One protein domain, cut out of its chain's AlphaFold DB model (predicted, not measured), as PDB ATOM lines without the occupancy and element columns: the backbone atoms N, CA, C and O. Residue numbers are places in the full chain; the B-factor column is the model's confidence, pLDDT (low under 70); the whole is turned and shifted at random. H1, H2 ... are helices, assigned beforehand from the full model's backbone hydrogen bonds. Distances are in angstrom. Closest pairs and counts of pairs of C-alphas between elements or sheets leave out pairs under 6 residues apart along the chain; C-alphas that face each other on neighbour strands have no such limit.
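Overview. This is residues 2 to 217 of the 309 residues of an uncharacterized protein of Hyphomicrobium sp. 32-62-53 (UniProt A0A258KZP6). A long helical hairpin forms an arm that reaches out from a helical head, and one very long helix, H4, runs through both. In the head, H1, H3 and H7 pack on the first part of H4, and H6 crosses it at the base of the arm; in the arm, H5 folds back along the far part of H4. The printed part has 216 residues with seven named helices, H1 to H7 in chain order, and no named strand; its class is all helix. It is extended, with a radius of gyration of the C-alphas of 30.2 A, and the arm makes much of the length in its spans of 106 by 39 by 27 A.

Along the chain. H1 is residues 2 to 15, 20.1 A, beginning at C-alpha 2 (132.559, 93.192, 107.524). H2 is residues 17 to 20, 5.1 A. H3, residues 27 to 51, is 35.9 A long with a kink of 28 degrees near residue 44. H4, residues 55 to 125, is 94.7 A long, with a kink of 47 degrees near residue 84, and ends at C-alpha 125 (127.826, 181.059, 127.345). H5 is residues 130 to 156, 39.3 A, and H6 is residues 168 to 175, 10.2 A. H7, residues 184 to 215, is 44.8 A long with a kink of 31 degrees near residue 193, and ends at C-alpha 215 (102.309, 87.031, 108.591).

Arrangement. H4 is the hub, touching five helices. H1, H3 and H4 form an up and down bundle, each running against the one before it. H1 touches H3, with closest C-alphas Ala 12 and Val 33 at 6.8 A. H3 and H4 are a helical hairpin at a steep tilt of 37 degrees, only just past shallow; their closest C-alphas, Ala 39 and Phe 65, are 4.9 A apart. H7 touches H4 with a shallow tilt of 20 degrees, opposite ways, closest at the C-alphas of Ala 67 and Leu 198, 5.7 A. H6 touches H4 only just about perpendicular, at 70.1 degrees, closest at the C-alphas of Ala 81 and Ala 169, 6.2 A. H4, with residues 98 to 123 alone, touches H5 in a second hairpin, closest at the C-alphas of His 112 and Tyr 143, 5.5 A. H2 is near H4; H5 and H7 are apart. Every O i to N i+4 pair is within hydrogen-bond range in H1, H5 and H6; in H3 it is 19 of 21, in H4 63 of 67 and in H7 26 of 28, while H2 is too short for such a pair.

Size, cuts and confidence. The two farthest C-alphas, Lys 127 and His 217, are 106.2 A apart. The printed part has no cut, and the link H5 to H6, 11 residues, is long. Mean pLDDT of the printed part is 82.1; residues 78 to 92, 159 to 167, 169 and 216 to 217 are under 70.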
ATOM      1  N   ALA A   2     131.604  92.409 106.712       76.50
ATOM      2  CA  ALA A   2     132.559  93.192 107.524       76.50
ATOM      3  C   ALA A   2     132.540  94.723 107.286       76.50
ATOM      4  O   ALA A   2     132.446  95.507 108.225       76.50
ATOM      5  N   VAL A   3     132.570  95.157 106.021       78.56
ATOM      6  CA  VAL A   3     132.507  96.591 105.672       78.56
ATOM      7  C   VAL A   3     131.192  97.235 106.131       78.56
ATOM      8  O   VAL A   3     131.207  98.313 106.713       78.56
ATOM      9  N   GLY A   4     130.056  96.558 105.936       73.62
ATOM     10  CA  GLY A   4     128.748  97.069 106.359       73.62
ATOM     11  C   GLY A   4     128.636  97.209 107.878       73.62
ATOM     12  O   GLY A   4     128.165  98.232 108.369       73.62
ATOM     13  N   THR A   5     129.142  96.228 108.630       79.06
ATOM     14  CA  THR A   5     129.184  96.295 110.099       79.06
ATOM     15  C   THR A   5     130.085  97.421 110.601       79.06
ATOM     16  O   THR A   5     129.705  98.123 111.531       79.06
ATOM     17  N   LEU A   6     131.235  97.650 109.953       81.50
ATOM     18  CA  LEU A   6     132.137  98.749 110.295       81.50
ATOM     19  C   LEU A   6     131.474 100.113 110.057       81.50
ATOM     20  O   LEU A   6     131.485 100.963 110.941       81.50
ATOM     21  N   LEU A   7     130.851 100.315 108.893       79.06
ATOM     22  CA  LEU A   7     130.173 101.575 108.565       79.06
ATOM     23  C   LEU A   7     128.969 101.840 109.479       79.06
ATOM     24  O   LEU A   7     128.758 102.972 109.912       79.06
ATOM     25  N   SER A   8     128.210 100.797 109.825       81.00
ATOM     26  CA  SER A   8     127.115 100.896 110.793       81.00
ATOM     27  C   SER A   8     127.623 101.259 112.191       81.00
ATOM     28  O   SER A   8     127.040 102.129 112.834       81.00
ATOM     29  N   ALA A   9     128.741 100.671 112.631       80.88
ATOM     30  CA  ALA A   9     129.370 101.003 113.906       80.88
ATOM     31  C   ALA A   9     129.872 102.456 113.945       80.88
ATOM     32  O   ALA A   9     129.677 103.134 114.949       80.88
ATOM     33  N   ILE A  10     130.450 102.962 112.848       79.81
ATOM     34  CA  ILE A  10     130.856 104.373 112.731       79.81
ATOM     35  C   ILE A  10     129.634 105.296 112.838       79.81
ATOM     36  O   ILE A  10     129.662 106.261 113.596       79.81
ATOM     37  N   SER A  11     128.545 104.984 112.130       79.88
ATOM     38  CA  SER A  11     127.304 105.769 112.196       79.88
ATOM     39  C   SER A  11     126.701 105.770 113.606       79.88
ATOM     40  O   SER A  11     126.368 106.825 114.146       79.88
ATOM     41  N   ALA A  12     126.650 104.601 114.253       81.81
ATOM     42  CA  ALA A  12     126.202 104.473 115.636       81.81
ATOM     43  C   ALA A  12     127.093 105.268 116.601       81.81
ATOM     44  O   ALA A  12     126.576 105.935 117.492       81.81
ATOM     45  N   PHE A  13     128.414 105.254 116.408       81.88
ATOM     46  CA  PHE A  13     129.346 106.030 117.224       81.88
ATOM     47  C   PHE A  13     129.108 107.538 117.102       81.88
ATOM     48  O   PHE A  13     129.074 108.229 118.116       81.88
ATOM     49  N   VAL A  14     128.896 108.050 115.885       78.31
ATOM     50  CA  VAL A  14     128.605 109.475 115.658       78.31
ATOM     51  C   VAL A  14     127.290 109.882 116.327       78.31
ATOM     52  O   VAL A  14     127.250 110.888 117.029       78.31
ATOM     53  N   LEU A  15     126.235 109.079 116.166       78.19
ATOM     54  CA  LEU A  15     124.907 109.371 116.718       78.19
ATOM     55  C   LEU A  15     124.824 109.213 118.244       78.19
ATOM     56  O   LEU A  15     123.976 109.833 118.878       78.19
ATOM     57  N   LEU A  16     125.682 108.380 118.836       82.44
ATOM     58  CA  LEU A  16     125.700 108.086 120.274       82.44
ATOM     59  C   LEU A  16     126.901 108.705 120.993       82.44
ATOM     60  O   LEU A  16     127.197 108.339 122.132       82.44
ATOM     61  N   ARG A  17     127.610 109.635 120.347       78.94
ATOM     62  CA  ARG A  17     128.854 110.216 120.864       78.94
ATOM     63  C   ARG A  17     128.698 110.783 122.274       78.94
ATOM     64  O   ARG A  17     129.573 110.586 123.111       78.94
ATOM     65  N   ASP A  18     127.572 111.434 122.548       74.62
ATOM     66  CA  ASP A  18     127.312 112.056 123.847       74.62
ATOM     67  C   ASP A  18     127.057 111.010 124.946       74.62
ATOM     68  O   ASP A  18     127.462 111.205 126.088       74.62
ATOM     69  N   VAL A  19     126.490 109.847 124.599       82.12
ATOM     70  CA  VAL A  19     126.365 108.699 125.518       82.12
ATOM     71  C   VAL A  19     127.742 108.134 125.854       82.12
ATOM     72  O   VAL A  19     128.030 107.872 127.018       82.12
ATOM     73  N   PHE A  20     128.628 108.008 124.859       79.94
ATOM     74  CA  PHE A  20     130.021 107.611 125.096       79.94
ATOM     75  C   PHE A  20     130.795 108.644 125.929       79.94
ATOM     76  O   PHE A  20     131.723 108.273 126.644       79.94
ATOM     77  N   ALA A  21     130.394 109.917 125.881       79.19
ATOM     78  CA  ALA A  21     130.920 110.984 126.727       79.19
ATOM     79  C   ALA A  21     130.285 111.037 128.137       79.19
ATOM     80  O   ALA A  21     130.664 111.890 128.937       79.19
ATOM     81  N   GLY A  22     129.353 110.130 128.464       77.50
ATOM     82  CA  GLY A  22     128.756 109.988 129.798       77.50
ATOM     83  C   GLY A  22     127.362 110.602 129.974       77.50
ATOM     84  O   GLY A  22     126.872 110.662 131.102       77.50
ATOM     85  N   ALA A  23     126.702 111.054 128.903       79.06
ATOM     86  CA  ALA A  23     125.325 111.541 128.976       79.06
ATOM     87  C   ALA A  23     124.321 110.405 129.260       79.06
ATOM     88  O   ALA A  23     124.523 109.249 128.881       79.06
ATOM     89  N   ALA A  24     123.198 110.743 129.901       84.69
ATOM     90  CA  ALA A  24     122.120 109.790 130.153       84.69
ATOM     91  C   ALA A  24     121.475 109.305 128.841       84.69
ATOM     92  O   ALA A  24     121.258 110.081 127.907       84.69
ATOM     93  N   ILE A  25     121.110 108.021 128.789       85.38
ATOM     94  CA  ILE A  25     120.432 107.433 127.629       85.38
ATOM     95  C   ILE A  25     119.012 108.001 127.537       85.38
ATOM     96  O   ILE A  25     118.154 107.726 128.373       85.38
ATOM     97  N   THR A  26     118.764 108.785 126.492       83.12
ATOM     98  CA  THR A  26     117.439 109.342 126.168       83.12
ATOM     99  C   THR A  26     116.714 108.522 125.088       83.12
ATOM    100  O   THR A  26     117.366 107.812 124.316       83.12
ATOM    101  N   PRO A  27     115.378 108.654 124.947       79.69
ATOM    102  CA  PRO A  27     114.618 107.993 123.879       79.69
ATOM    103  C   PRO A  27     115.119 108.301 122.458       79.69
ATOM    104  O   PRO A  27     115.010 107.456 121.573       79.69
ATOM    105  N   ALA A  28     115.719 109.475 122.233       76.31
ATOM    106  CA  ALA A  28     116.291 109.848 120.937       76.31
ATOM    107  C   ALA A  28     117.467 108.942 120.526       76.31
ATOM    108  O   ALA A  28     117.609 108.597 119.351       76.31
ATOM    109  N   HIS A  29     118.275 108.495 121.494       81.38
ATOM    110  CA  HIS A  29     119.365 107.548 121.252       81.38
ATOM    111  C   HIS A  29     118.820 106.183 120.826       81.38
ATOM    112  O   HIS A  29     119.286 105.599 119.850       81.38
ATOM    113  N   VAL A  30     117.778 105.708 121.514       85.69
ATOM    114  CA  VAL A  30     117.108 104.442 121.186       85.69
ATOM    115  C   VAL A  30     116.496 104.507 119.786       85.69
ATOM    116  O   VAL A  30     116.682 103.588 118.990       85.69
ATOM    117  N   MET A  31     115.837 105.620 119.449       84.56
ATOM    118  CA  MET A  31     115.263 105.837 118.120       84.56
ATOM    119  C   MET A  31     116.337 105.859 117.024       84.56
ATOM    120  O   MET A  31     116.144 105.277 115.960       84.56
ATOM    121  N   SER A  32     117.499 106.459 117.293       85.25
ATOM    122  CA  SER A  32     118.628 106.497 116.354       85.25
ATOM    123  C   SER A  32     119.195 105.106 116.068       85.25
ATOM    124  O   SER A  32     119.429 104.761 114.908       85.25
ATOM    125  N   VAL A  33     119.345 104.269 117.101       87.88
ATOM    126  CA  VAL A  33     119.728 102.858 116.933       87.88
ATOM    127  C   VAL A  33     118.669 102.105 116.126       87.88
ATOM    128  O   VAL A  33     119.007 101.395 115.178       87.88
ATOM    129  N   GLY A  34     117.388 102.303 116.452       87.12
ATOM    130  CA  GLY A  34     116.268 101.719 115.716       87.12
ATOM    131  C   GLY A  34     116.271 102.097 114.233       87.12
ATOM    132  O   GLY A  34     116.110 101.227 113.383       87.12
ATOM    133  N   ALA A  35     116.537 103.364 113.907       87.62
ATOM    134  CA  ALA A  35     116.617 103.841 112.530       87.62
ATOM    135  C   ALA A  35     117.792 103.222 111.754       87.62
ATOM    136  O   ALA A  35     117.614 102.838 110.599       87.62
ATOM    137  N   ILE A  36     118.966 103.047 112.375       89.81
ATOM    138  CA  ILE A  36     120.090 102.332 111.741       89.81
ATOM    139  C   ILE A  36     119.690 100.889 111.413       89.81
ATOM    140  O   ILE A  36     119.903 100.426 110.291       89.81
ATOM    141  N   VAL A  37     119.086 100.183 112.373       91.31
ATOM    142  CA  VAL A  37     118.632  98.798 112.177       91.31
ATOM    143  C   VAL A  37     117.579  98.730 111.072       91.31
ATOM    144  O   VAL A  37     117.692  97.891 110.179       91.31
ATOM    145  N   ALA A  38     116.602  99.638 111.086       87.31
ATOM    146  CA  ALA A  38     115.554  99.714 110.076       87.31
ATOM    147  C   ALA A  38     116.126  99.975 108.677       87.31
ATOM    148  O   ALA A  38     115.707  99.310 107.731       87.31
ATOM    149  N   ALA A  39     117.107 100.872 108.530       92.00
ATOM    150  CA  ALA A  39     117.766 101.142 107.251       92.00
ATOM    151  C   ALA A  39     118.514  99.908 106.718       92.00
ATOM    152  O   ALA A  39     118.360  99.538 105.556       92.00
ATOM    153  N   ILE A  40     119.283  99.222 107.567       91.75
ATOM    154  CA  ILE A  40     120.032  98.025 107.154       91.75
ATOM    155  C   ILE A  40     119.072  96.896 106.771       91.75
ATOM    156  O   ILE A  40     119.211  96.302 105.703       91.75
ATOM    157  N   TRP A  41     118.091  96.612 107.629       93.81
ATOM    158  CA  TRP A  41     117.124  95.543 107.404       93.81
ATOM    159  C   TRP A  41     116.299  95.787 106.140       93.81
ATOM    160  O   TRP A  41     116.241  94.918 105.268       93.81
ATOM    161  N   SER A  42     115.720  96.983 105.999       92.19
ATOM    162  CA  SER A  42     114.892  97.311 104.837       92.19
ATOM    163  C   SER A  42     115.689  97.324 103.536       92.19
ATOM    164  O   SER A  42     115.185  96.847 102.524       92.19
ATOM    165  N   GLY A  43     116.948  97.774 103.555       91.12
ATOM    166  CA  GLY A  43     117.819  97.747 102.381       91.12
ATOM    167  C   GLY A  43     118.148  96.328 101.904       91.12
ATOM    168  O   GLY A  43     118.134  96.067 100.702       91.12
ATOM    169  N   ILE A  44     118.403  95.398 102.831       92.25
ATOM    170  CA  ILE A  44     118.688  93.993 102.495       92.25
ATOM    171  C   ILE A  44     117.424  93.298 101.967       92.25
ATOM    172  O   ILE A  44     117.473  92.616 100.941       92.25
ATOM    173  N   GLU A  45     116.288  93.491 102.639       92.88
ATOM    174  CA  GLU A  45     115.037  92.796 102.319       92.88
ATOM    175  C   GLU A  45     114.326  93.382 101.087       92.88
ATOM    176  O   GLU A  45     113.562  92.699 100.407       92.88
ATOM    177  N   LEU A  46     114.606  94.636 100.720       93.56
ATOM    178  CA  LEU A  46     114.044  95.246  99.514       93.56
ATOM    179  C   LEU A  46     114.375  94.422  98.260       93.56
ATOM    180  O   LEU A  46     113.507  94.189  97.415       93.56
ATOM    181  N   TRP A  47     115.615  93.936  98.158       92.31
ATOM    182  CA  TRP A  47     116.053  93.138  97.015       92.31
ATOM    183  C   TRP A  47     115.385  91.759  96.969       92.31
ATOM    184  O   TRP A  47     114.971  91.313  95.897       92.31
ATOM    185  N   SER A  48     115.227  91.094  98.118       91.62
ATOM    186  CA  SER A  48     114.574  89.781  98.188       91.62
ATOM    187  C   SER A  48     113.093  89.873  97.794       91.62
ATOM    188  O   SER A  48     112.608  89.041  97.023       91.62
ATOM    189  N   GLN A  49     112.389  90.929  98.220       91.62
ATOM    190  CA  GLN A  49     110.984  91.153  97.862       91.62
ATOM    191  C   GLN A  49     110.804  91.552  96.389       91.62
ATOM    192  O   GLN A  49     109.857  91.088  95.742       91.62
ATOM    193  N   LEU A  50     111.723  92.350  95.828       92.69
ATOM    194  CA  LEU A  50     111.751  92.663  94.393       92.69
ATOM    195  C   LEU A  50     111.968  91.401  93.549       92.69
ATOM    196  O   LEU A  50     111.215  91.162  92.603       92.69
ATOM    197  N   ALA A  51     112.936  90.558  93.921       93.81
ATOM    198  CA  ALA A  51     113.192  89.286  93.244       93.81
ATOM    199  C   ALA A  51     111.985  88.334  93.328       93.81
ATOM    200  O   ALA A  51     111.655  87.656  92.353       93.81
ATOM    201  N   ALA A  52     111.270  88.338  94.457       92.00
ATOM    202  CA  ALA A  52     110.031  87.586  94.656       92.00
ATOM    203  C   ALA A  52     108.788  88.222  93.992       92.00
ATOM    204  O   ALA A  52     107.688  87.685  94.137       92.00
ATOM    205  N   ARG A  53     108.933  89.349  93.274       94.12
ATOM    206  CA  ARG A  53     107.847  90.125  92.633       94.12
ATOM    207  C   ARG A  53     106.738  90.572  93.596       94.12
ATOM    208  O   ARG A  53     105.592  90.777  93.196       94.12
ATOM    209  N   ARG A  54     107.064  90.751  94.876       91.50
ATOM    210  CA  ARG A  54     106.137  91.224  95.915       91.50
ATOM    211  C   ARG A  54     106.192  92.748  96.006       91.50
ATOM    212  O   ARG A  54     106.733  93.310  96.955       91.50
ATOM    213  N   PHE A  55     105.629  93.420  95.003       91.62
ATOM    214  CA  PHE A  55     105.777  94.872  94.826       91.62
ATOM    215  C   PHE A  55     105.245  95.713  95.992       91.62
ATOM    216  O   PHE A  55     105.853  96.724  96.321       91.62
ATOM    217  N   ILE A  56     104.161  95.293  96.651       89.56
ATOM    218  CA  ILE A  56     103.594  96.031  97.794       89.56
ATOM    219  C   ILE A  56     104.576  96.036  98.975       89.56
ATOM    220  O   ILE A  56     104.862  97.088  99.541       89.56
ATOM    221  N   ALA A  57     105.144  94.872  99.309       88.06
ATOM    222  CA  ALA A  57     106.141  94.756 100.371       88.06
ATOM    223  C   ALA A  57     107.434  95.497 100.003       88.06
ATOM    224  O   ALA A  57     107.969  96.239 100.822       88.06
ATOM    225  N   ALA A  58     107.894  95.361  98.753       90.94
ATOM    226  CA  ALA A  58     109.052  96.093  98.250       90.94
ATOM    227  C   ALA A  58     108.854  97.615  98.345       90.94
ATOM    228  O   ALA A  58     109.747  98.325  98.793       90.94
ATOM    229  N   PHE A  59     107.672  98.127  97.996       93.50
ATOM    230  CA  PHE A  59     107.367  99.550  98.124       93.50
ATOM    231  C   PHE A  59     107.423 100.017  99.584       93.50
ATOM    232  O   PHE A  59     108.084 101.011  99.881       93.50
ATOM    233  N   GLY A  60     106.802  99.276 100.507       90.31
ATOM    234  CA  GLY A  60     106.869  99.588 101.939       90.31
ATOM    235  C   GLY A  60     108.309  99.631 102.463       90.31
ATOM    236  O   GLY A  60     108.693 100.587 103.136       90.31
ATOM    237  N   LEU A  61     109.131  98.646 102.089       91.50
ATOM    238  CA  LEU A  61     110.553  98.603 102.444       91.50
ATOM    239  C   LEU A  61     111.343  99.767 101.839       91.50
ATOM    240  O   LEU A  61     112.195 100.325 102.521       91.50
ATOM    241  N   ALA A  62     111.045 100.175 100.603       93.62
ATOM    242  CA  ALA A  62     111.694 101.322  99.971       93.62
ATOM    243  C   ALA A  62     111.394 102.636 100.712       93.62
ATOM    244  O   ALA A  62     112.302 103.439 100.929       93.62
ATOM    245  N   VAL A  63     110.146 102.839 101.153       92.50
ATOM    246  CA  VAL A  63     109.762 104.019 101.948       92.50
ATOM    247  C   VAL A  63     110.465 104.014 103.307       92.50
ATOM    248  O   VAL A  63     111.024 105.037 103.701       92.50
ATOM    249  N   ILE A  64     110.495 102.871 104.001       90.62
ATOM    250  CA  ILE A  64     111.202 102.733 105.286       90.62
ATOM    251  C   ILE A  64     112.695 103.005 105.110       90.62
ATOM    252  O   ILE A  64     113.269 103.764 105.886       90.62
ATOM    253  N   PHE A  65     113.313 102.432 104.074       92.69
ATOM    254  CA  PHE A  65     114.726 102.628 103.775       92.69
ATOM    255  C   PHE A  65     115.053 104.108 103.551       92.69
ATOM    256  O   PHE A  65     115.990 104.636 104.155       92.69
ATOM    257  N   ALA A  66     114.251 104.797 102.734       92.38
ATOM    258  CA  ALA A  66     114.417 106.220 102.470       92.38
ATOM    259  C   ALA A  66     114.227 107.066 103.741       92.38
ATOM    260  O   ALA A  66     115.060 107.926 104.031       92.38
ATOM    261  N   ALA A  67     113.179 106.801 104.527       89.06
ATOM    262  CA  ALA A  67     112.890 107.538 105.755       89.06
ATOM    263  C   ALA A  67     113.972 107.332 106.826       89.06
ATOM    264  O   ALA A  67     114.452 108.304 107.406       89.06
ATOM    265  N   ALA A  68     114.406 106.089 107.048       87.31
ATOM    266  CA  ALA A  68     115.447 105.748 108.015       87.31
ATOM    267  C   ALA A  68     116.816 106.324 107.618       87.31
ATOM    268  O   ALA A  68     117.545 106.850 108.462       87.31
ATOM    269  N   THR A  69     117.151 106.296 106.326       88.94
ATOM    270  CA  THR A  69     118.379 106.918 105.808       88.94
ATOM    271  C   THR A  69     118.327 108.437 105.960       88.94
ATOM    272  O   THR A  69     119.270 109.039 106.464       88.94
ATOM    273  N   CYS A  70     117.208 109.068 105.597       87.81
ATOM    274  CA  CYS A  70     117.027 110.508 105.771       87.81
ATOM    275  C   CYS A  70     117.142 110.904 107.251       87.81
ATOM    276  O   CYS A  70     117.904 111.804 107.591       87.81
ATOM    277  N   TYR A  71     116.471 110.173 108.145       87.31
ATOM    278  CA  TYR A  71     116.541 110.401 109.587       87.31
ATOM    279  C   TYR A  71     117.971 110.283 110.122       87.31
ATOM    280  O   TYR A  71     118.438 111.182 110.813       87.31
ATOM    281  N   THR A  72     118.695 109.211 109.787       86.31
ATOM    282  CA  THR A  72     120.074 109.010 110.267       86.31
ATOM    283  C   THR A  72     121.032 110.083 109.753       86.31
ATOM    284  O   THR A  72     121.854 110.567 110.528       86.31
ATOM    285  N   VAL A  73     120.896 110.525 108.498       84.81
ATOM    286  CA  VAL A  73     121.693 111.632 107.940       84.81
ATOM    287  C   VAL A  73     121.371 112.955 108.634       84.81
ATOM    288  O   VAL A  73     122.288 113.679 109.019       84.81
ATOM    289  N   LEU A  74     120.086 113.264 108.834       82.19
ATOM    290  CA  LEU A  74     119.662 114.479 109.532       82.19
ATOM    291  C   LEU A  74     120.133 114.477 110.985       82.19
ATOM    292  O   LEU A  74     120.657 115.480 111.453       82.19
ATOM    293  N   MET A  75     120.021 113.353 111.690       80.12
ATOM    294  CA  MET A  75     120.479 113.249 113.073       80.12
ATOM    295  C   MET A  75     122.004 113.289 113.180       80.12
ATOM    296  O   MET A  75     122.512 113.903 114.111       80.12
ATOM    297  N   ALA A  76     122.747 112.716 112.228       77.12
ATOM    298  CA  ALA A  76     124.209 112.810 112.187       77.12
ATOM    299  C   ALA A  76     124.671 114.250 111.916       77.12
ATOM    300  O   ALA A  76     125.567 114.762 112.589       77.12
ATOM    301  N   GLY A  77     124.013 114.938 110.978       70.44
ATOM    302  CA  GLY A  77     124.237 116.360 110.730       70.44
ATOM    303  C   GLY A  77     123.892 117.213 111.952       70.44
ATOM    304  O   GLY A  77     124.649 118.116 112.297       70.44
ATOM    305  N   ALA A  78     122.799 116.889 112.647       67.75
ATOM    306  CA  ALA A  78     122.342 117.613 113.825       67.75
ATOM    307  C   ALA A  78     123.230 117.363 115.048       67.75
ATOM    308  O   ALA A  78     123.431 118.279 115.828       67.75
ATOM    309  N   SER A  79     123.805 116.170 115.213       64.50
ATOM    310  CA  SER A  79     124.737 115.861 116.311       64.50
ATOM    311  C   SER A  79     126.131 116.452 116.069       64.50
ATOM    312  O   SER A  79     126.716 117.020 116.990       64.50
ATOM    313  N   GLY A  80     126.615 116.473 114.821       58.22
ATOM    314  CA  GLY A  80     127.781 117.286 114.441       58.22
ATOM    315  C   GLY A  80     127.532 118.791 114.613       58.22
ATOM    316  O   GLY A  80     128.415 119.538 115.043       58.22
ATOM    317  N   ALA A  81     126.302 119.240 114.362       53.66
ATOM    318  CA  ALA A  81     125.877 120.604 114.641       53.66
ATOM    319  C   ALA A  81     125.619 120.859 116.132       53.66
ATOM    320  O   ALA A  81     125.784 121.990 116.548       53.66
ATOM    321  N   ALA A  82     125.289 119.866 116.960       50.34
ATOM    322  CA  ALA A  82     125.040 120.026 118.397       50.34
ATOM    323  C   ALA A  82     126.332 120.337 119.164       50.34
ATOM    324  O   ALA A  82     126.334 121.180 120.061       50.34
ATOM    325  N   THR A  83     127.464 119.775 118.734       50.91
ATOM    326  CA  THR A  83     128.786 120.261 119.156       50.91
ATOM    327  C   THR A  83     129.002 121.731 118.837       50.91
ATOM    328  O   THR A  83     129.529 122.469 119.663       50.91
ATOM    329  N   VAL A  84     128.537 122.177 117.672       44.88
ATOM    330  CA  VAL A  84     128.563 123.588 117.271       44.88
ATOM    331  C   VAL A  84     127.467 124.394 117.998       44.88
ATOM    332  O   VAL A  84     127.662 125.572 118.261       44.88
ATOM    333  N   ALA A  85     126.359 123.778 118.416       41.69
ATOM    334  CA  ALA A  85     125.232 124.416 119.092       41.69
ATOM    335  C   ALA A  85     125.486 124.641 120.590       41.69
ATOM    336  O   ALA A  85     124.997 125.615 121.154       41.69
ATOM    337  N   SER A  86     126.311 123.807 121.231       49.09
ATOM    338  CA  SER A  86     126.872 124.125 122.553       49.09
ATOM    339  C   SER A  86     127.711 125.411 122.504       49.09
ATOM    340  O   SER A  86     127.619 126.243 123.405       49.09
ATOM    341  N   ASN A  87     128.404 125.652 121.381       53.09
ATOM    342  CA  ASN A  87     129.000 126.955 121.091       53.09
ATOM    343  C   ASN A  87     127.927 127.996 120.732       53.09
ATOM    344  O   ASN A  87     128.103 129.148 121.091       53.09
ATOM    345  N   ALA A  88     126.801 127.624 120.110       46.62
ATOM    346  CA  ALA A  88     125.709 128.549 119.786       46.62
ATOM    347  C   ALA A  88     124.976 129.113 121.020       46.62
ATOM    348  O   ALA A  88     124.617 130.283 121.005       46.62
ATOM    349  N   ALA A  89     124.797 128.348 122.103       55.62
ATOM    350  CA  ALA A  89     124.264 128.880 123.365       55.62
ATOM    351  C   ALA A  89     125.244 129.878 124.013       55.62
ATOM    352  O   ALA A  89     124.840 130.929 124.512       55.62
ATOM    353  N   ALA A  90     126.551 129.594 123.941       61.34
ATOM    354  CA  ALA A  90     127.593 130.547 124.320       61.34
ATOM    355  C   ALA A  90     127.624 131.770 123.378       61.34
ATOM    356  O   ALA A  90     127.824 132.893 123.834       61.34
ATOM    357  N   THR A  91     127.348 131.581 122.086       57.06
ATOM    358  CA  THR A  91     127.203 132.642 121.083       57.06
ATOM    359  C   THR A  91     125.975 133.502 121.343       57.06
ATOM    360  O   THR A  91     126.065 134.713 121.224       57.06
ATOM    361  N   GLU A  92     124.836 132.932 121.727       65.69
ATOM    362  CA  GLU A  92     123.628 133.686 122.062       65.69
ATOM    363  C   GLU A  92     123.806 134.462 123.374       65.69
ATOM    364  O   GLU A  92     123.453 135.640 123.466       65.69
ATOM    365  N   ALA A  93     124.462 133.855 124.368       73.25
ATOM    366  CA  ALA A  93     124.893 134.557 125.571       73.25
ATOM    367  C   ALA A  93     125.839 135.726 125.233       73.25
ATOM    368  O   ALA A  93     125.648 136.829 125.745       73.25
ATOM    369  N   ASN A  94     126.794 135.518 124.322       75.81
ATOM    370  CA  ASN A  94     127.719 136.548 123.847       75.81
ATOM    371  C   ASN A  94     127.002 137.650 123.038       75.81
ATOM    372  O   ASN A  94     127.194 138.833 123.302       75.81
ATOM    373  N   ASN A  95     126.102 137.291 122.122       79.31
ATOM    374  CA  ASN A  95     125.309 138.227 121.322       79.31
ATOM    375  C   ASN A  95     124.391 139.072 122.216       79.31
ATOM    376  O   ASN A  95     124.340 140.291 122.062       79.31
ATOM    377  N   SER A  96     123.720 138.453 123.194       82.06
ATOM    378  CA  SER A  96     122.883 139.174 124.161       82.06
ATOM    379  C   SER A  96     123.713 140.067 125.090       82.06
ATOM    380  O   SER A  96     123.278 141.167 125.429       82.06
ATOM    381  N   ALA A  97     124.920 139.643 125.485       84.50
ATOM    382  CA  ALA A  97     125.855 140.478 126.237       84.50
ATOM    383  C   ALA A  97     126.308 141.685 125.407       84.50
ATOM    384  O   ALA A  97     126.222 142.815 125.881       84.50
ATOM    385  N   ARG A  98     126.676 141.469 124.141       84.69
ATOM    386  CA  ARG A  98     127.047 142.525 123.195       84.69
ATOM    387  C   ARG A  98     125.905 143.512 122.956       84.69
ATOM    388  O   ARG A  98     126.134 144.716 122.954       84.69
ATOM    389  N   GLU A  99     124.671 143.033 122.803       87.75
ATOM    390  CA  GLU A  99     123.491 143.891 122.641       87.75
ATOM    391  C   GLU A  99     123.225 144.744 123.892       87.75
ATOM    392  O   GLU A  99     122.936 145.939 123.783       87.75
ATOM    393  N   ARG A 100     123.353 144.152 125.090       89.25
ATOM    394  CA  ARG A 100     123.247 144.888 126.360       89.25
ATOM    395  C   ARG A 100     124.305 145.988 126.448       89.25
ATOM    396  O   ARG A 100     123.950 147.122 126.761       89.25
ATOM    397  N   GLU A 101     125.556 145.684 126.117       90.38
ATOM    398  CA  GLU A 101     126.651 146.662 126.123       90.38
ATOM    399  C   GLU A 101     126.450 147.775 125.087       90.38
ATOM    400  O   GLU A 101     126.603 148.950 125.414       90.38
ATOM    401  N   LEU A 102     126.004 147.454 123.866       91.69
ATOM    402  CA  LEU A 102     125.676 148.461 122.846       91.69
ATOM    403  C   LEU A 102     124.560 149.411 123.307       91.69
ATOM    404  O   LEU A 102     124.645 150.621 123.091       91.69
ATOM    405  N   LYS A 103     123.528 148.889 123.981       92.81
ATOM    406  CA  LYS A 103     122.449 149.707 124.559       92.81
ATOM    407  C   LYS A 103     122.963 150.646 125.651       92.81
ATOM    408  O   LYS A 103     122.509 151.789 125.719       92.81
ATOM    409  N   GLN A 104     123.885 150.190 126.499       92.88
ATOM    410  CA  GLN A 104     124.478 151.030 127.545       92.88
ATOM    411  C   GLN A 104     125.428 152.079 126.966       92.88
ATOM    412  O   GLN A 104     125.351 153.241 127.359       92.88
ATOM    413  N   LEU A 105     126.233 151.713 125.967       93.94
ATOM    414  CA  LEU A 105     127.088 152.642 125.234       93.94
ATOM    415  C   LEU A 105     126.265 153.765 124.598       93.94
ATOM    416  O   LEU A 105     126.569 154.933 124.813       93.94
ATOM    417  N   ALA A 106     125.174 153.434 123.900       95.31
ATOM    418  CA  ALA A 106     124.299 154.433 123.288       95.31
ATOM    419  C   ALA A 106     123.672 155.383 124.329       95.31
ATOM    420  O   ALA A 106     123.543 156.585 124.091       95.31
ATOM    421  N   ARG A 107     123.300 154.863 125.509       93.94
ATOM    422  CA  ARG A 107     122.811 155.690 126.628       93.94
ATOM    423  C   ARG A 107     123.905 156.603 127.176       93.94
ATOM    424  O   ARG A 107     123.634 157.779 127.404       93.94
ATOM    425  N   ALA A 108     125.116 156.087 127.371       93.31
ATOM    426  CA  ALA A 108     126.251 156.857 127.869       93.31
ATOM    427  C   ALA A 108     126.660 157.967 126.888       93.31
ATOM    428  O   ALA A 108     126.860 159.101 127.312       93.31
ATOM    429  N   GLU A 109     126.701 157.680 125.582       94.88
ATOM    430  CA  GLU A 109     126.992 158.671 124.535       94.88
ATOM    431  C   GLU A 109     125.937 159.784 124.497       94.88
ATOM    432  O   GLU A 109     126.294 160.962 124.446       94.88
ATOM    433  N   LYS A 110     124.650 159.438 124.631       96.12
ATOM    434  CA  LYS A 110     123.565 160.427 124.718       96.12
ATOM    435  C   LYS A 110     123.670 161.308 125.970       96.12
ATOM    436  O   LYS A 110     123.546 162.526 125.885       96.12
ATOM    437  N   MET A 111     123.907 160.713 127.140       93.44
ATOM    438  CA  MET A 111     124.056 161.475 128.387       93.44
ATOM    439  C   MET A 111     125.303 162.364 128.362       93.44
ATOM    440  O   MET A 111     125.272 163.485 128.877       93.44
ATOM    441  N   HIS A 112     126.383 161.892 127.738       95.81
ATOM    442  CA  HIS A 112     127.594 162.672 127.530       95.81
ATOM    443  C   HIS A 112     127.320 163.906 126.663       95.81
ATOM    444  O   HIS A 112     127.665 165.009 127.082       95.81
ATOM    445  N   SER A 113     126.660 163.751 125.506       94.56
ATOM    446  CA  SER A 113     126.336 164.888 124.633       94.56
ATOM    447  C   SER A 113     125.414 165.894 125.322       94.56
ATOM    448  O   SER A 113     125.723 167.078 125.349       94.56
ATOM    449  N   GLU A 114     124.346 165.432 125.984       94.75
ATOM    450  CA  GLU A 114     123.425 166.321 126.707       94.75
ATOM    451  C   GLU A 114     124.123 167.093 127.839       94.75
ATOM    452  O   GLU A 114     123.835 168.268 128.081       94.75
ATOM    453  N   THR A 115     125.050 166.449 128.551       92.69
ATOM    454  CA  THR A 115     125.802 167.088 129.641       92.69
ATOM    455  C   THR A 115     126.849 168.060 129.098       92.69
ATOM    456  O   THR A 115     127.046 169.124 129.685       92.69
ATOM    457  N   ALA A 116     127.489 167.737 127.972       92.12
ATOM    458  CA  ALA A 116     128.419 168.628 127.285       92.12
ATOM    459  C   ALA A 116     127.708 169.885 126.753       92.12
ATOM    460  O   ALA A 116     128.202 170.994 126.959       92.12
ATOM    461  N   ASP A 117     126.514 169.733 126.177       94.06
ATOM    462  CA  ASP A 117     125.689 170.854 125.716       94.06
ATOM    463  C   ASP A 117     125.277 171.760 126.883       94.06
ATOM    464  O   ASP A 117     125.381 172.986 126.794       94.06
ATOM    465  N   ARG A 118     124.878 171.172 128.021       90.25
ATOM    466  CA  ARG A 118     124.583 171.927 129.253       90.25
ATOM    467  C   ARG A 118     125.813 172.640 129.794       90.25
ATOM    468  O   ARG A 118     125.709 173.794 130.195       90.25
ATOM    469  N   LEU A 119     126.978 171.993 129.780       91.75
ATOM    470  CA  LEU A 119     128.231 172.619 130.195       91.75
ATOM    471  C   LEU A 119     128.552 173.833 129.310       91.75
ATOM    472  O   LEU A 119     128.892 174.895 129.828       91.75
ATOM    473  N   GLN A 120     128.389 173.714 127.994       90.56
ATOM    474  CA  GLN A 120     128.588 174.827 127.068       90.56
ATOM    475  C   GLN A 120     127.583 175.962 127.328       90.56
ATOM    476  O   GLN A 120     127.971 177.128 127.452       90.56
ATOM    477  N   ALA A 121     126.298 175.628 127.458       91.12
ATOM    478  CA  ALA A 121     125.225 176.597 127.645       91.12
ATOM    479  C   ALA A 121     125.303 177.329 128.996       91.12
ATOM    480  O   ALA A 121     125.187 178.551 129.025       91.12
ATOM    481  N   ASP A 122     125.529 176.621 130.106       90.25
ATOM    482  CA  ASP A 122     125.463 177.197 131.457       90.25
ATOM    483  C   ASP A 122     126.793 177.798 131.942       90.25
ATOM    484  O   ASP A 122     126.771 178.692 132.795       90.25
ATOM    485  N   CYS A 123     127.934 177.329 131.421       87.69
ATOM    486  CA  CYS A 123     129.259 177.664 131.960       87.69
ATOM    487  C   CYS A 123     130.198 178.388 130.997       87.69
ATOM    488  O   CYS A 123     131.139 179.032 131.463       87.69
ATOM    489  N   VAL A 124     129.992 178.262 129.683       82.94
ATOM    490  CA  VAL A 124     130.776 179.001 128.678       82.94
ATOM    491  C   VAL A 124     129.988 180.206 128.184       82.94
ATOM    492  O   VAL A 124     130.496 181.325 128.199       82.94
ATOM    493  N   VAL A 125     128.736 179.987 127.775       85.88
ATOM    494  CA  VAL A 125     127.826 181.059 127.345       85.88
ATOM    495  C   VAL A 125     127.130 181.693 128.554       85.88
ATOM    496  O   VAL A 125     127.013 182.914 128.651       85.88
ATOM    497  N   GLY A 126     126.685 180.862 129.496       74.31
ATOM    498  CA  GLY A 126     126.063 181.271 130.748       74.31
ATOM    499  C   GLY A 126     127.079 181.683 131.816       74.31
ATOM    500  O   GLY A 126     128.237 181.277 131.808       74.31
ATOM    501  N   LYS A 127     126.629 182.498 132.778       81.00
ATOM    502  CA  LYS A 127     127.420 182.939 133.942       81.00
ATOM    503  C   LYS A 127     126.968 182.238 135.226       81.00
ATOM    504  O   LYS A 127     126.715 182.898 136.235       81.00
ATOM    505  N   ARG A 128     126.784 180.911 135.197       83.94
ATOM    506  CA  ARG A 128     126.450 180.162 136.420       83.94
ATOM    507  C   ARG A 128     127.661 180.023 137.346       83.94
ATOM    508  O   ARG A 128     128.809 180.190 136.946       83.94
ATOM    509  N   GLY A 129     127.392 179.745 138.622       87.88
ATOM    510  CA  GLY A 129     128.420 179.649 139.659       87.88
ATOM    511  C   GLY A 129     129.408 178.497 139.439       87.88
ATOM    512  O   GLY A 129     129.043 177.432 138.942       87.88
ATOM    513  N   LYS A 130     130.657 178.694 139.882       86.69
ATOM    514  CA  LYS A 130     131.783 177.755 139.715       86.69
ATOM    515  C   LYS A 130     131.453 176.313 140.130       86.69
ATOM    516  O   LYS A 130     131.708 175.389 139.366       86.69
ATOM    517  N   THR A 131     130.806 176.123 141.281       88.88
ATOM    518  CA  THR A 131     130.440 174.799 141.818       88.88
ATOM    519  C   THR A 131     129.520 174.004 140.884       88.88
ATOM    520  O   THR A 131     129.644 172.787 140.780       88.88
ATOM    521  N   HIS A 132     128.616 174.678 140.166       88.62
ATOM    522  CA  HIS A 132     127.721 174.036 139.200       88.62
ATOM    523  C   HIS A 132     128.490 173.541 137.969       88.62
ATOM    524  O   HIS A 132     128.312 172.410 137.520       88.62
ATOM    525  N   CYS A 133     129.398 174.376 137.468       90.44
ATOM    526  CA  CYS A 133     130.228 174.064 136.311       90.44
ATOM    527  C   CYS A 133     131.242 172.955 136.586       90.44
ATOM    528  O   CYS A 133     131.467 172.103 135.728       90.44
ATOM    529  N   ASP A 134     131.805 172.917 137.792       91.94
ATOM    530  CA  ASP A 134     132.701 171.841 138.210       91.94
ATOM    531  C   ASP A 134     131.948 170.502 138.339       91.94
ATOM    532  O   ASP A 134     132.469 169.465 137.928       91.94
ATOM    533  N   GLY A 135     130.683 170.519 138.783       91.38
ATOM    534  CA  GLY A 135     129.814 169.335 138.785       91.38
ATOM    535  C   GLY A 135     129.497 168.797 137.382       91.38
ATOM    536  O   GLY A 135     129.532 167.586 137.155       91.38
ATOM    537  N   LEU A 136     129.243 169.684 136.413       91.31
ATOM    538  CA  LEU A 136     129.031 169.294 135.014       91.31
ATOM    539  C   LEU A 136     130.310 168.732 134.375       91.31
ATOM    540  O   LEU A 136     130.248 167.693 133.721       91.31
ATOM    541  N   ARG A 137     131.479 169.340 134.622       91.31
ATOM    542  CA  ARG A 137     132.777 168.799 134.171       91.31
ATOM    543  C   ARG A 137     133.061 167.417 134.754       91.31
ATOM    544  O   ARG A 137     133.502 166.532 134.025       91.31
ATOM    545  N   ALA A 138     132.782 167.221 136.042       92.94
ATOM    546  CA  ALA A 138     132.925 165.917 136.683       92.94
ATOM    547  C   ALA A 138     131.985 164.880 136.049       92.94
ATOM    548  O   ALA A 138     132.403 163.759 135.774       92.94
ATOM    549  N   SER A 139     130.746 165.269 135.737       93.12
ATOM    550  CA  SER A 139     129.772 164.395 135.069       93.12
ATOM    551  C   SER A 139     130.222 164.003 133.656       93.12
ATOM    552  O   SER A 139     130.151 162.830 133.299       93.12
ATOM    553  N   VAL A 140     130.760 164.949 132.875       93.75
ATOM    554  CA  VAL A 140     131.358 164.673 131.555       93.75
ATOM    555  C   VAL A 140     132.507 163.670 131.673       93.75
ATOM    556  O   VAL A 140     132.534 162.696 130.928       93.75
ATOM    557  N   ALA A 141     133.409 163.846 132.645       93.06
ATOM    558  CA  ALA A 141     134.520 162.917 132.867       93.06
ATOM    559  C   ALA A 141     134.048 161.500 133.248       93.06
ATOM    560  O   ALA A 141     134.630 160.515 132.795       93.06
ATOM    561  N   VAL A 142     132.975 161.383 134.041       95.50
ATOM    562  CA  VAL A 142     132.360 160.089 134.384       95.50
ATOM    563  C   VAL A 142     131.763 159.416 133.149       95.50
ATOM    564  O   VAL A 142     132.000 158.228 132.935       95.50
ATOM    565  N   TYR A 143     131.025 160.152 132.313       93.75
ATOM    566  CA  TYR A 143     130.448 159.585 131.092       93.75
ATOM    567  C   TYR A 143     131.516 159.214 130.058       93.75
ATOM    568  O   TYR A 143     131.403 158.164 129.434       93.75
ATOM    569  N   ASP A 144     132.579 160.005 129.918       94.12
ATOM    570  CA  ASP A 144     133.713 159.669 129.050       94.12
ATOM    571  C   ASP A 144     134.432 158.388 129.515       94.12
ATOM    572  O   ASP A 144     134.738 157.501 128.712       94.12
ATOM    573  N   ALA A 145     134.639 158.234 130.827       93.25
ATOM    574  CA  ALA A 145     135.172 156.998 131.397       93.25
ATOM    575  C   ALA A 145     134.234 155.801 131.148       93.25
ATOM    576  O   ALA A 145     134.707 154.722 130.787       93.25
ATOM    577  N   ALA A 146     132.916 155.990 131.270       92.31
ATOM    578  CA  ALA A 146     131.925 154.950 130.993       92.31
ATOM    579  C   ALA A 146     131.914 154.534 129.510       92.31
ATOM    580  O   ALA A 146     131.919 153.343 129.210       92.31
ATOM    581  N   ILE A 147     131.972 155.490 128.574       95.75
ATOM    582  CA  ILE A 147     132.053 155.212 127.129       95.75
ATOM    583  C   ILE A 147     133.314 154.404 126.809       95.75
ATOM    584  O   ILE A 147     133.240 153.422 126.068       95.75
ATOM    585  N   ARG A 148     134.466 154.778 127.383       93.38
ATOM    586  CA  ARG A 148     135.713 154.013 127.228       93.38
ATOM    587  C   ARG A 148     135.595 152.601 127.795       93.38
ATOM    588  O   ARG A 148     136.023 151.663 127.129       93.38
ATOM    589  N   GLY A 149     134.969 152.448 128.963       93.69
ATOM    590  CA  GLY A 149     134.686 151.146 129.566       93.69
ATOM    591  C   GLY A 149     133.841 150.253 128.655       93.69
ATOM    592  O   GLY A 149     134.266 149.155 128.319       93.69
ATOM    593  N   HIS A 150     132.699 150.747 128.166       92.50
ATOM    594  CA  HIS A 150     131.827 149.977 127.271       92.50
ATOM    595  C   HIS A 150     132.498 149.642 125.929       92.50
ATOM    596  O   HIS A 150     132.320 148.540 125.411       92.50
ATOM    597  N   LYS A 151     133.309 150.552 125.368       92.06
ATOM    598  CA  LYS A 151     134.086 150.284 124.141       92.06
ATOM    599  C   LYS A 151     135.152 149.208 124.356       92.06
ATOM    600  O   LYS A 151     135.335 148.384 123.465       92.06
ATOM    601  N   ALA A 152     135.804 149.182 125.519       91.44
ATOM    602  CA  ALA A 152     136.749 148.127 125.880       91.44
ATOM    603  C   ALA A 152     136.042 146.770 126.031       91.44
ATOM    604  O   ALA A 152     136.432 145.809 125.376       91.44
ATOM    605  N   THR A 153     134.925 146.713 126.767       89.00
ATOM    606  CA  THR A 153     134.125 145.484 126.907       89.00
ATOM    607  C   THR A 153     133.666 144.948 125.545       89.00
ATOM    608  O   THR A 153     133.728 143.749 125.290       89.00
ATOM    609  N   LEU A 154     133.244 145.828 124.626       88.62
ATOM    610  CA  LEU A 154     132.850 145.450 123.261       88.62
ATOM    611  C   LEU A 154     134.010 144.962 122.380       88.62
ATOM    612  O   LEU A 154     133.749 144.232 121.418       88.62
ATOM    613  N   ALA A 155     135.244 145.379 122.673       86.31
ATOM    614  CA  ALA A 155     136.447 144.895 122.000       86.31
ATOM    615  C   ALA A 155     136.855 143.498 122.498       86.31
ATOM    616  O   ALA A 155     137.324 142.692 121.698       86.31
ATOM    617  N   ASP A 156     136.610 143.200 123.779       86.25
ATOM    618  CA  ASP A 156     136.859 141.882 124.377       86.25
ATOM    619  C   ASP A 156     135.785 140.844 123.996       86.25
ATOM    620  O   ASP A 156     136.053 139.642 123.936       86.25
ATOM    621  N   LEU A 157     134.559 141.293 123.701       80.94
ATOM    622  CA  LEU A 157     133.472 140.441 123.210       80.94
ATOM    623  C   LEU A 157     133.720 140.029 121.750       80.94
ATOM    624  O   LEU A 157     133.874 140.877 120.864       80.94
ATOM    625  N   ALA A 158     133.662 138.723 121.468       71.62
ATOM    626  CA  ALA A 158     133.822 138.213 120.105       71.62
ATOM    627  C   ALA A 158     132.728 138.760 119.149       71.62
ATOM    628  O   ALA A 158     131.635 139.126 119.604       71.62
ATOM    629  N   PRO A 159     132.998 138.839 117.827       67.81
ATOM    630  CA  PRO A 159     132.034 139.324 116.839       67.81
ATOM    631  C   PRO A 159     130.724 138.524 116.858       67.81
ATOM    632  O   PRO A 159     130.748 137.327 117.164       67.81
ATOM    633  N   PRO A 160     129.585 139.152 116.506       56.81
ATOM    634  CA  PRO A 160     128.314 138.452 116.461       56.81
ATOM    635  C   PRO A 160     128.377 137.326 115.432       56.81
ATOM    636  O   PRO A 160     128.807 137.523 114.296       56.81
ATOM    637  N   THR A 161     127.955 136.140 115.849       55.28
ATOM    638  CA  THR A 161     127.849 134.965 114.981       55.28
ATOM    639  C   THR A 161     126.425 134.430 115.025       55.28
ATOM    640  O   THR A 161     125.730 134.575 116.035       55.28
ATOM    641  N   ASP A 162     125.965 133.855 113.913       52.94
ATOM    642  CA  ASP A 162     124.605 133.332 113.809       52.94
ATOM    643  C   ASP A 162     124.435 132.163 114.787       52.94
ATOM    644  O   ASP A 162     125.023 131.094 114.595       52.94
ATOM    645  N   ALA A 163     123.606 132.344 115.817       50.50
ATOM    646  CA  ALA A 163     123.163 131.269 116.698       50.50
ATOM    647  C   ALA A 163     122.149 130.394 115.945       50.50
ATOM    648  O   ALA A 163     120.940 130.459 116.142       50.50
ATOM    649  N   GLY A 164     122.638 129.623 114.982       52.81
ATOM    650  CA  GLY A 164     121.817 128.658 114.283       52.81
ATOM    651  C   GLY A 164     121.621 127.417 115.158       52.81
ATOM    652  O   GLY A 164     122.602 126.777 115.529       52.81
ATOM    653  N   GLY A 165     120.370 127.050 115.455       59.25
ATOM    654  CA  GLY A 165     120.026 125.824 116.192       59.25
ATOM    655  C   GLY A 165     120.554 124.535 115.538       59.25
ATOM    656  O   GLY A 165     121.155 124.570 114.462       59.25
ATOM    657  N   ALA A 166     120.306 123.373 116.155       62.53
ATOM    658  CA  ALA A 166     120.863 122.075 115.732       62.53
ATOM    659  C   ALA A 166     120.620 121.719 114.245       62.53
ATOM    660  O   ALA A 166     121.419 121.007 113.643       62.53
ATOM    661  N   TYR A 167     119.567 122.256 113.617       68.50
ATOM    662  CA  TYR A 167     119.245 122.025 112.201       68.50
ATOM    663  C   TYR A 167     119.722 123.130 111.247       68.50
ATOM    664  O   TYR A 167     119.610 122.981 110.032       68.50
ATOM    665  N   SER A 168     120.300 124.218 111.757       70.81
ATOM    666  CA  SER A 168     120.732 125.366 110.948       70.81
ATOM    667  C   SER A 168     121.889 125.036 110.004       70.81
ATOM    668  O   SER A 168     121.911 125.496 108.866       70.81
ATOM    669  N   ALA A 169     122.837 124.204 110.443       69.69
ATOM    670  CA  ALA A 169     123.954 123.764 109.616       69.69
ATOM    671  C   ALA A 169     123.456 122.910 108.442       69.69
ATOM    672  O   ALA A 169     123.886 123.097 107.307       69.69
ATOM    673  N   ILE A 170     122.480 122.035 108.701       73.88
ATOM    674  CA  ILE A 170     121.820 121.242 107.661       73.88
ATOM    675  C   ILE A 170     121.051 122.165 106.717       73.88
ATOM    676  O   ILE A 170     121.201 122.050 105.505       73.88
ATOM    677  N   ALA A 171     120.285 123.121 107.245       80.31
ATOM    678  CA  ALA A 171     119.557 124.093 106.437       80.31
ATOM    679  C   ALA A 171     120.493 124.932 105.546       80.31
ATOM    680  O   ALA A 171     120.165 125.165 104.386       80.31
ATOM    681  N   LYS A 172     121.683 125.314 106.035       78.00
ATOM    682  CA  LYS A 172     122.724 125.998 105.245       78.00
ATOM    683  C   LYS A 172     123.246 125.114 104.105       78.00
ATOM    684  O   LYS A 172     123.362 125.593 102.982       78.00
ATOM    685  N   VAL A 173     123.507 123.828 104.360       79.06
ATOM    686  CA  VAL A 173     123.927 122.875 103.314       79.06
ATOM    687  C   VAL A 173     122.819 122.658 102.280       79.06
ATOM    688  O   VAL A 173     123.093 122.668 101.084       79.06
ATOM    689  N   LEU A 174     121.565 122.508 102.721       81.69
ATOM    690  CA  LEU A 174     120.415 122.359 101.826       81.69
ATOM    691  C   LEU A 174     120.204 123.611 100.963       81.69
ATOM    692  O   LEU A 174     119.977 123.483  99.765       81.69
ATOM    693  N   ALA A 175     120.321 124.805 101.546       83.44
ATOM    694  CA  ALA A 175     120.204 126.072 100.825       83.44
ATOM    695  C   ALA A 175     121.358 126.306  99.831       83.44
ATOM    696  O   ALA A 175     121.186 127.019  98.849       83.44
ATOM    697  N   ALA A 176     122.526 125.699 100.065       83.25
ATOM    698  CA  ALA A 176     123.667 125.767  99.153       83.25
ATOM    699  C   ALA A 176     123.546 124.815  97.946       83.25
ATOM    700  O   ALA A 176     124.354 124.906  97.020       83.25
ATOM    701  N   MET A 177     122.569 123.898  97.931       83.12
ATOM    702  CA  MET A 177     122.385 122.979  96.808       83.12
ATOM    703  C   MET A 177     121.701 123.659  95.609       83.12
ATOM    704  O   MET A 177     120.702 124.367  95.777       83.12
ATOM    705  N   PRO A 178     122.188 123.417  94.376       78.50
ATOM    706  CA  PRO A 178     121.599 124.002  93.179       78.50
ATOM    707  C   PRO A 178     120.145 123.539  93.010       78.50
ATOM    708  O   PRO A 178     119.862 122.343  92.993       78.50
ATOM    709  N   GLY A 179     119.224 124.500  92.878       79.44
ATOM    710  CA  GLY A 179     117.785 124.255  92.710       79.44
ATOM    711  C   GLY A 179     116.932 124.466  93.967       79.44
ATOM    712  O   GLY A 179     115.706 124.452  93.868       79.44
ATOM    713  N   VAL A 180     117.537 124.717  95.133       80.50
ATOM    714  CA  VAL A 180     116.800 125.063  96.358       80.50
ATOM    715  C   VAL A 180     116.663 126.583  96.463       80.50
ATOM    716  O   VAL A 180     117.623 127.287  96.744       80.50
ATOM    717  N   VAL A 181     115.452 127.106  96.248       79.19
ATOM    718  CA  VAL A 181     115.153 128.561  96.293       79.19
ATOM    719  C   VAL A 181     114.715 129.018  97.697       79.19
ATOM    720  O   VAL A 181     114.192 130.109  97.884       79.19
ATOM    721  N   THR A 182     114.847 128.153  98.702       81.19
ATOM    722  CA  THR A 182     114.286 128.392 100.040       81.19
ATOM    723  C   THR A 182     115.335 128.983 100.975       81.19
ATOM    724  O   THR A 182     116.485 128.551 100.970       81.19
ATOM    725  N   ASP A 183     114.933 129.942 101.804       83.38
ATOM    726  CA  ASP A 183     115.787 130.556 102.814       83.38
ATOM    727  C   ASP A 183     116.090 129.601 103.986       83.38
ATOM    728  O   ASP A 183     115.324 128.688 104.313       83.38
ATOM    729  N   VAL A 184     117.241 129.820 104.631       77.94
ATOM    730  CA  VAL A 184     117.737 129.010 105.758       77.94
ATOM    731  C   VAL A 184     116.755 128.971 106.948       77.94
ATOM    732  O   VAL A 184     116.550 127.876 107.483       77.94
ATOM    733  N   PRO A 185     116.112 130.082 107.369       75.44
ATOM    734  CA  PRO A 185     115.094 130.056 108.424       75.44
ATOM    735  C   PRO A 185     113.914 129.133 108.101       75.44
ATOM    736  O   PRO A 185     113.562 128.272 108.908       75.44
ATOM    737  N   THR A 186     113.355 129.243 106.894       80.50
ATOM    738  CA  THR A 186     112.240 128.395 106.454       80.50
ATOM    739  C   THR A 186     112.634 126.920 106.386       80.50
ATOM    740  O   THR A 186     111.859 126.049 106.788       80.50
ATOM    741  N   LEU A 187     113.841 126.605 105.905       82.00
ATOM    742  CA  LEU A 187     114.364 125.233 105.894       82.00
ATOM    743  C   LEU A 187     114.544 124.673 107.307       82.00
ATOM    744  O   LEU A 187     114.196 123.520 107.549       82.00
ATOM    745  N   THR A 188     115.035 125.491 108.237       77.94
ATOM    746  CA  THR A 188     115.221 125.096 109.639       77.94
ATOM    747  C   THR A 188     113.881 124.729 110.277       77.94
ATOM    748  O   THR A 188     113.740 123.618 110.784       77.94
ATOM    749  N   GLY A 189     112.860 125.586 110.143       75.12
ATOM    750  CA  GLY A 189     111.523 125.299 110.677       75.12
ATOM    751  C   GLY A 189     110.867 124.062 110.046       75.12
ATOM    752  O   GLY A 189     110.204 123.283 110.728       75.12
ATOM    753  N   LYS A 190     111.097 123.816 108.748       83.00
ATOM    754  CA  LYS A 190     110.627 122.588 108.083       83.00
ATOM    755  C   LYS A 190     111.321 121.336 108.620       83.00
ATOM    756  O   LYS A 190     110.653 120.325 108.818       83.00
ATOM    757  N   LEU A 191     112.632 121.386 108.850       82.12
ATOM    758  CA  LEU A 191     113.395 120.261 109.396       82.12
ATOM    759  C   LEU A 191     112.953 119.915 110.822       82.12
ATOM    760  O   LEU A 191     112.771 118.738 111.123       82.12
ATOM    761  N   GLU A 192     112.702 120.922 111.659       76.19
ATOM    762  CA  GLU A 192     112.185 120.733 113.020       76.19
ATOM    763  C   GLU A 192     110.841 119.995 113.040       76.19
ATOM    764  O   GLU A 192     110.618 119.143 113.900       76.19
ATOM    765  N   LEU A 193     109.969 120.260 112.061       79.31
ATOM    766  CA  LEU A 193     108.697 119.551 111.915       79.31
ATOM    767  C   LEU A 193     108.854 118.145 111.314       79.31
ATOM    768  O   LEU A 193     108.118 117.225 111.667       79.31
ATOM    769  N   LEU A 194     109.778 117.978 110.366       81.44
ATOM    770  CA  LEU A 194     109.864 116.777 109.533       81.44
ATOM    771  C   LEU A 194     110.643 115.638 110.205       81.44
ATOM    772  O   LEU A 194     110.287 114.474 110.039       81.44
ATOM    773  N   VAL A 195     111.661 115.947 111.012       78.50
ATOM    774  CA  VAL A 195     112.447 114.948 111.761       78.50
ATOM    775  C   VAL A 195     111.599 114.068 112.699       78.50
ATOM    776  O   VAL A 195     111.738 112.843 112.619       78.50
ATOM    777  N   PRO A 196     110.696 114.598 113.554       75.62
ATOM    778  CA  PRO A 196     109.843 113.747 114.390       75.62
ATOM    779  C   PRO A 196     108.869 112.902 113.558       75.62
ATOM    780  O   PRO A 196     108.571 111.766 113.926       75.62
ATOM    781  N   PHE A 197     108.424 113.404 112.403       80.44
ATOM    782  CA  PHE A 197     107.574 112.639 111.490       80.44
ATOM    783  C   PHE A 197     108.324 111.471 110.836       80.44
ATOM    784  O   PHE A 197     107.777 110.377 110.718       80.44
ATOM    785  N   LEU A 198     109.598 111.658 110.473       78.31
ATOM    786  CA  LEU A 198     110.446 110.570 109.977       78.31
ATOM    787  C   LEU A 198     110.604 109.456 111.015       78.31
ATOM    788  O   LEU A 198     110.506 108.285 110.657       78.31
ATOM    789  N   ALA A 199     110.789 109.799 112.293       74.12
ATOM    790  CA  ALA A 199     110.845 108.807 113.367       74.12
ATOM    791  C   ALA A 199     109.534 108.007 113.473       74.12
ATOM    792  O   ALA A 199     109.569 106.780 113.569       74.12
ATOM    793  N   ALA A 200     108.385 108.685 113.382       80.62
ATOM    794  CA  ALA A 200     107.077 108.033 113.377       80.62
ATOM    795  C   ALA A 200     106.899 107.100 112.167       80.62
ATOM    796  O   ALA A 200     106.448 105.970 112.339       80.62
ATOM    797  N   ILE A 201     107.312 107.514 110.959       81.25
ATOM    798  CA  ILE A 201     107.302 106.639 109.774       81.25
ATOM    799  C   ILE A 201     108.159 105.397 110.026       81.25
ATOM    800  O   ILE A 201     107.702 104.282 109.791       81.25
ATOM    801  N   VAL A 202     109.392 105.566 110.506       81.44
ATOM    802  CA  VAL A 202     110.306 104.441 110.746       81.44
ATOM    803  C   VAL A 202     109.717 103.452 111.754       81.44
ATOM    804  O   VAL A 202     109.786 102.248 111.518       81.44
ATOM    805  N   ALA A 203     109.110 103.939 112.839       80.31
ATOM    806  CA  ALA A 203     108.523 103.088 113.871       80.31
ATOM    807  C   ALA A 203     107.224 102.402 113.408       80.31
ATOM    808  O   ALA A 203     107.131 101.175 113.427       80.31
ATOM    809  N   GLU A 204     106.238 103.178 112.956       86.81
ATOM    810  CA  GLU A 204     104.889 102.684 112.655       86.81
ATOM    811  C   GLU A 204     104.842 101.932 111.321       86.81
ATOM    812  O   GLU A 204     104.387 100.788 111.250       86.81
ATOM    813  N   LEU A 205     105.369 102.533 110.245       81.44
ATOM    814  CA  LEU A 205     105.394 101.874 108.936       81.44
ATOM    815  C   LEU A 205     106.358 100.687 108.952       81.44
ATOM    816  O   LEU A 205     106.047  99.644 108.375       81.44
ATOM    817  N   GLY A 206     107.489 100.819 109.657       74.19
ATOM    818  CA  GLY A 206     108.420  99.723 109.916       74.19
ATOM    819  C   GLY A 206     107.733  98.517 110.545       74.19
ATOM    820  O   GLY A 206     107.840  97.408 110.017       74.19
ATOM    821  N   ALA A 207     106.967  98.738 111.616       80.12
ATOM    822  CA  ALA A 207     106.203  97.688 112.275       80.12
ATOM    823  C   ALA A 207     105.162  97.055 111.338       80.12
ATOM    824  O   ALA A 207     105.113  95.831 111.227       80.12
ATOM    825  N   ILE A 208     104.375  97.860 110.613       85.38
ATOM    826  CA  ILE A 208     103.349  97.356 109.684       85.38
ATOM    827  C   ILE A 208     103.970  96.470 108.599       85.38
ATOM    828  O   ILE A 208     103.482  95.367 108.350       85.38
ATOM    829  N   VAL A 209     105.053  96.919 107.959       82.12
ATOM    830  CA  VAL A 209     105.707  96.168 106.877       82.12
ATOM    831  C   VAL A 209     106.373  94.901 107.412       82.12
ATOM    832  O   VAL A 209     106.224  93.837 106.808       82.12
ATOM    833  N   ALA A 210     107.049  94.970 108.563       81.75
ATOM    834  CA  ALA A 210     107.651  93.798 109.199       81.75
ATOM    835  C   ALA A 210     106.593  92.750 109.583       81.75
ATOM    836  O   ALA A 210     106.761  91.565 109.285       81.75
ATOM    837  N   LEU A 211     105.469  93.181 110.165       84.12
ATOM    838  CA  LEU A 211     104.337  92.306 110.480       84.12
ATOM    839  C   LEU A 211     103.708  91.726 109.208       84.12
ATOM    840  O   LEU A 211     103.404  90.535 109.171       84.12
ATOM    841  N   HIS A 212     103.565  92.514 108.140       81.81
ATOM    842  CA  HIS A 212     103.038  92.035 106.861       81.81
ATOM    843  C   HIS A 212     103.915  90.930 106.250       81.81
ATOM    844  O   HIS A 212     103.402  89.898 105.815       81.81
ATOM    845  N   ILE A 213     105.240  91.102 106.269       82.88
ATOM    846  CA  ILE A 213     106.192  90.090 105.788       82.88
ATOM    847  C   ILE A 213     106.155  88.841 106.684       82.88
ATOM    848  O   ILE A 213     106.128  87.716 106.169       82.88
ATOM    849  N   GLY A 214     106.098  89.028 108.007       80.06
ATOM    850  CA  GLY A 214     106.031  87.945 108.991       80.06
ATOM    851  C   GLY A 214     104.759  87.099 108.872       80.06
ATOM    852  O   GLY A 214     104.835  85.872 108.818       80.06
ATOM    853  N   PHE A 215     103.590  87.731 108.750       78.00
ATOM    854  CA  PHE A 215     102.309  87.031 108.591       78.00
ATOM    855  C   PHE A 215     102.068  86.500 107.170       78.00
ATOM    856  O   PHE A 215     101.297  85.554 106.997       78.00
ATOM    857  N   GLY A 216     102.749  87.046 106.156       64.62
ATOM    858  CA  GLY A 216     102.665  86.590 104.764       64.62
ATOM    859  C   GLY A 216     103.246  85.191 104.512       64.62
ATOM    860  O   GLY A 216     102.993  84.600 103.463       64.62
ATOM    861  N   HIS A 217     103.980  84.620 105.472       58.31
ATOM    862  CA  HIS A 217     104.528  83.261 105.408       58.31
ATOM    863  C   HIS A 217     103.587  82.228 106.044       58.31
ATOM    864  O   HIS A 217     103.988  81.424 106.881       58.31
TER     865      HIS A 217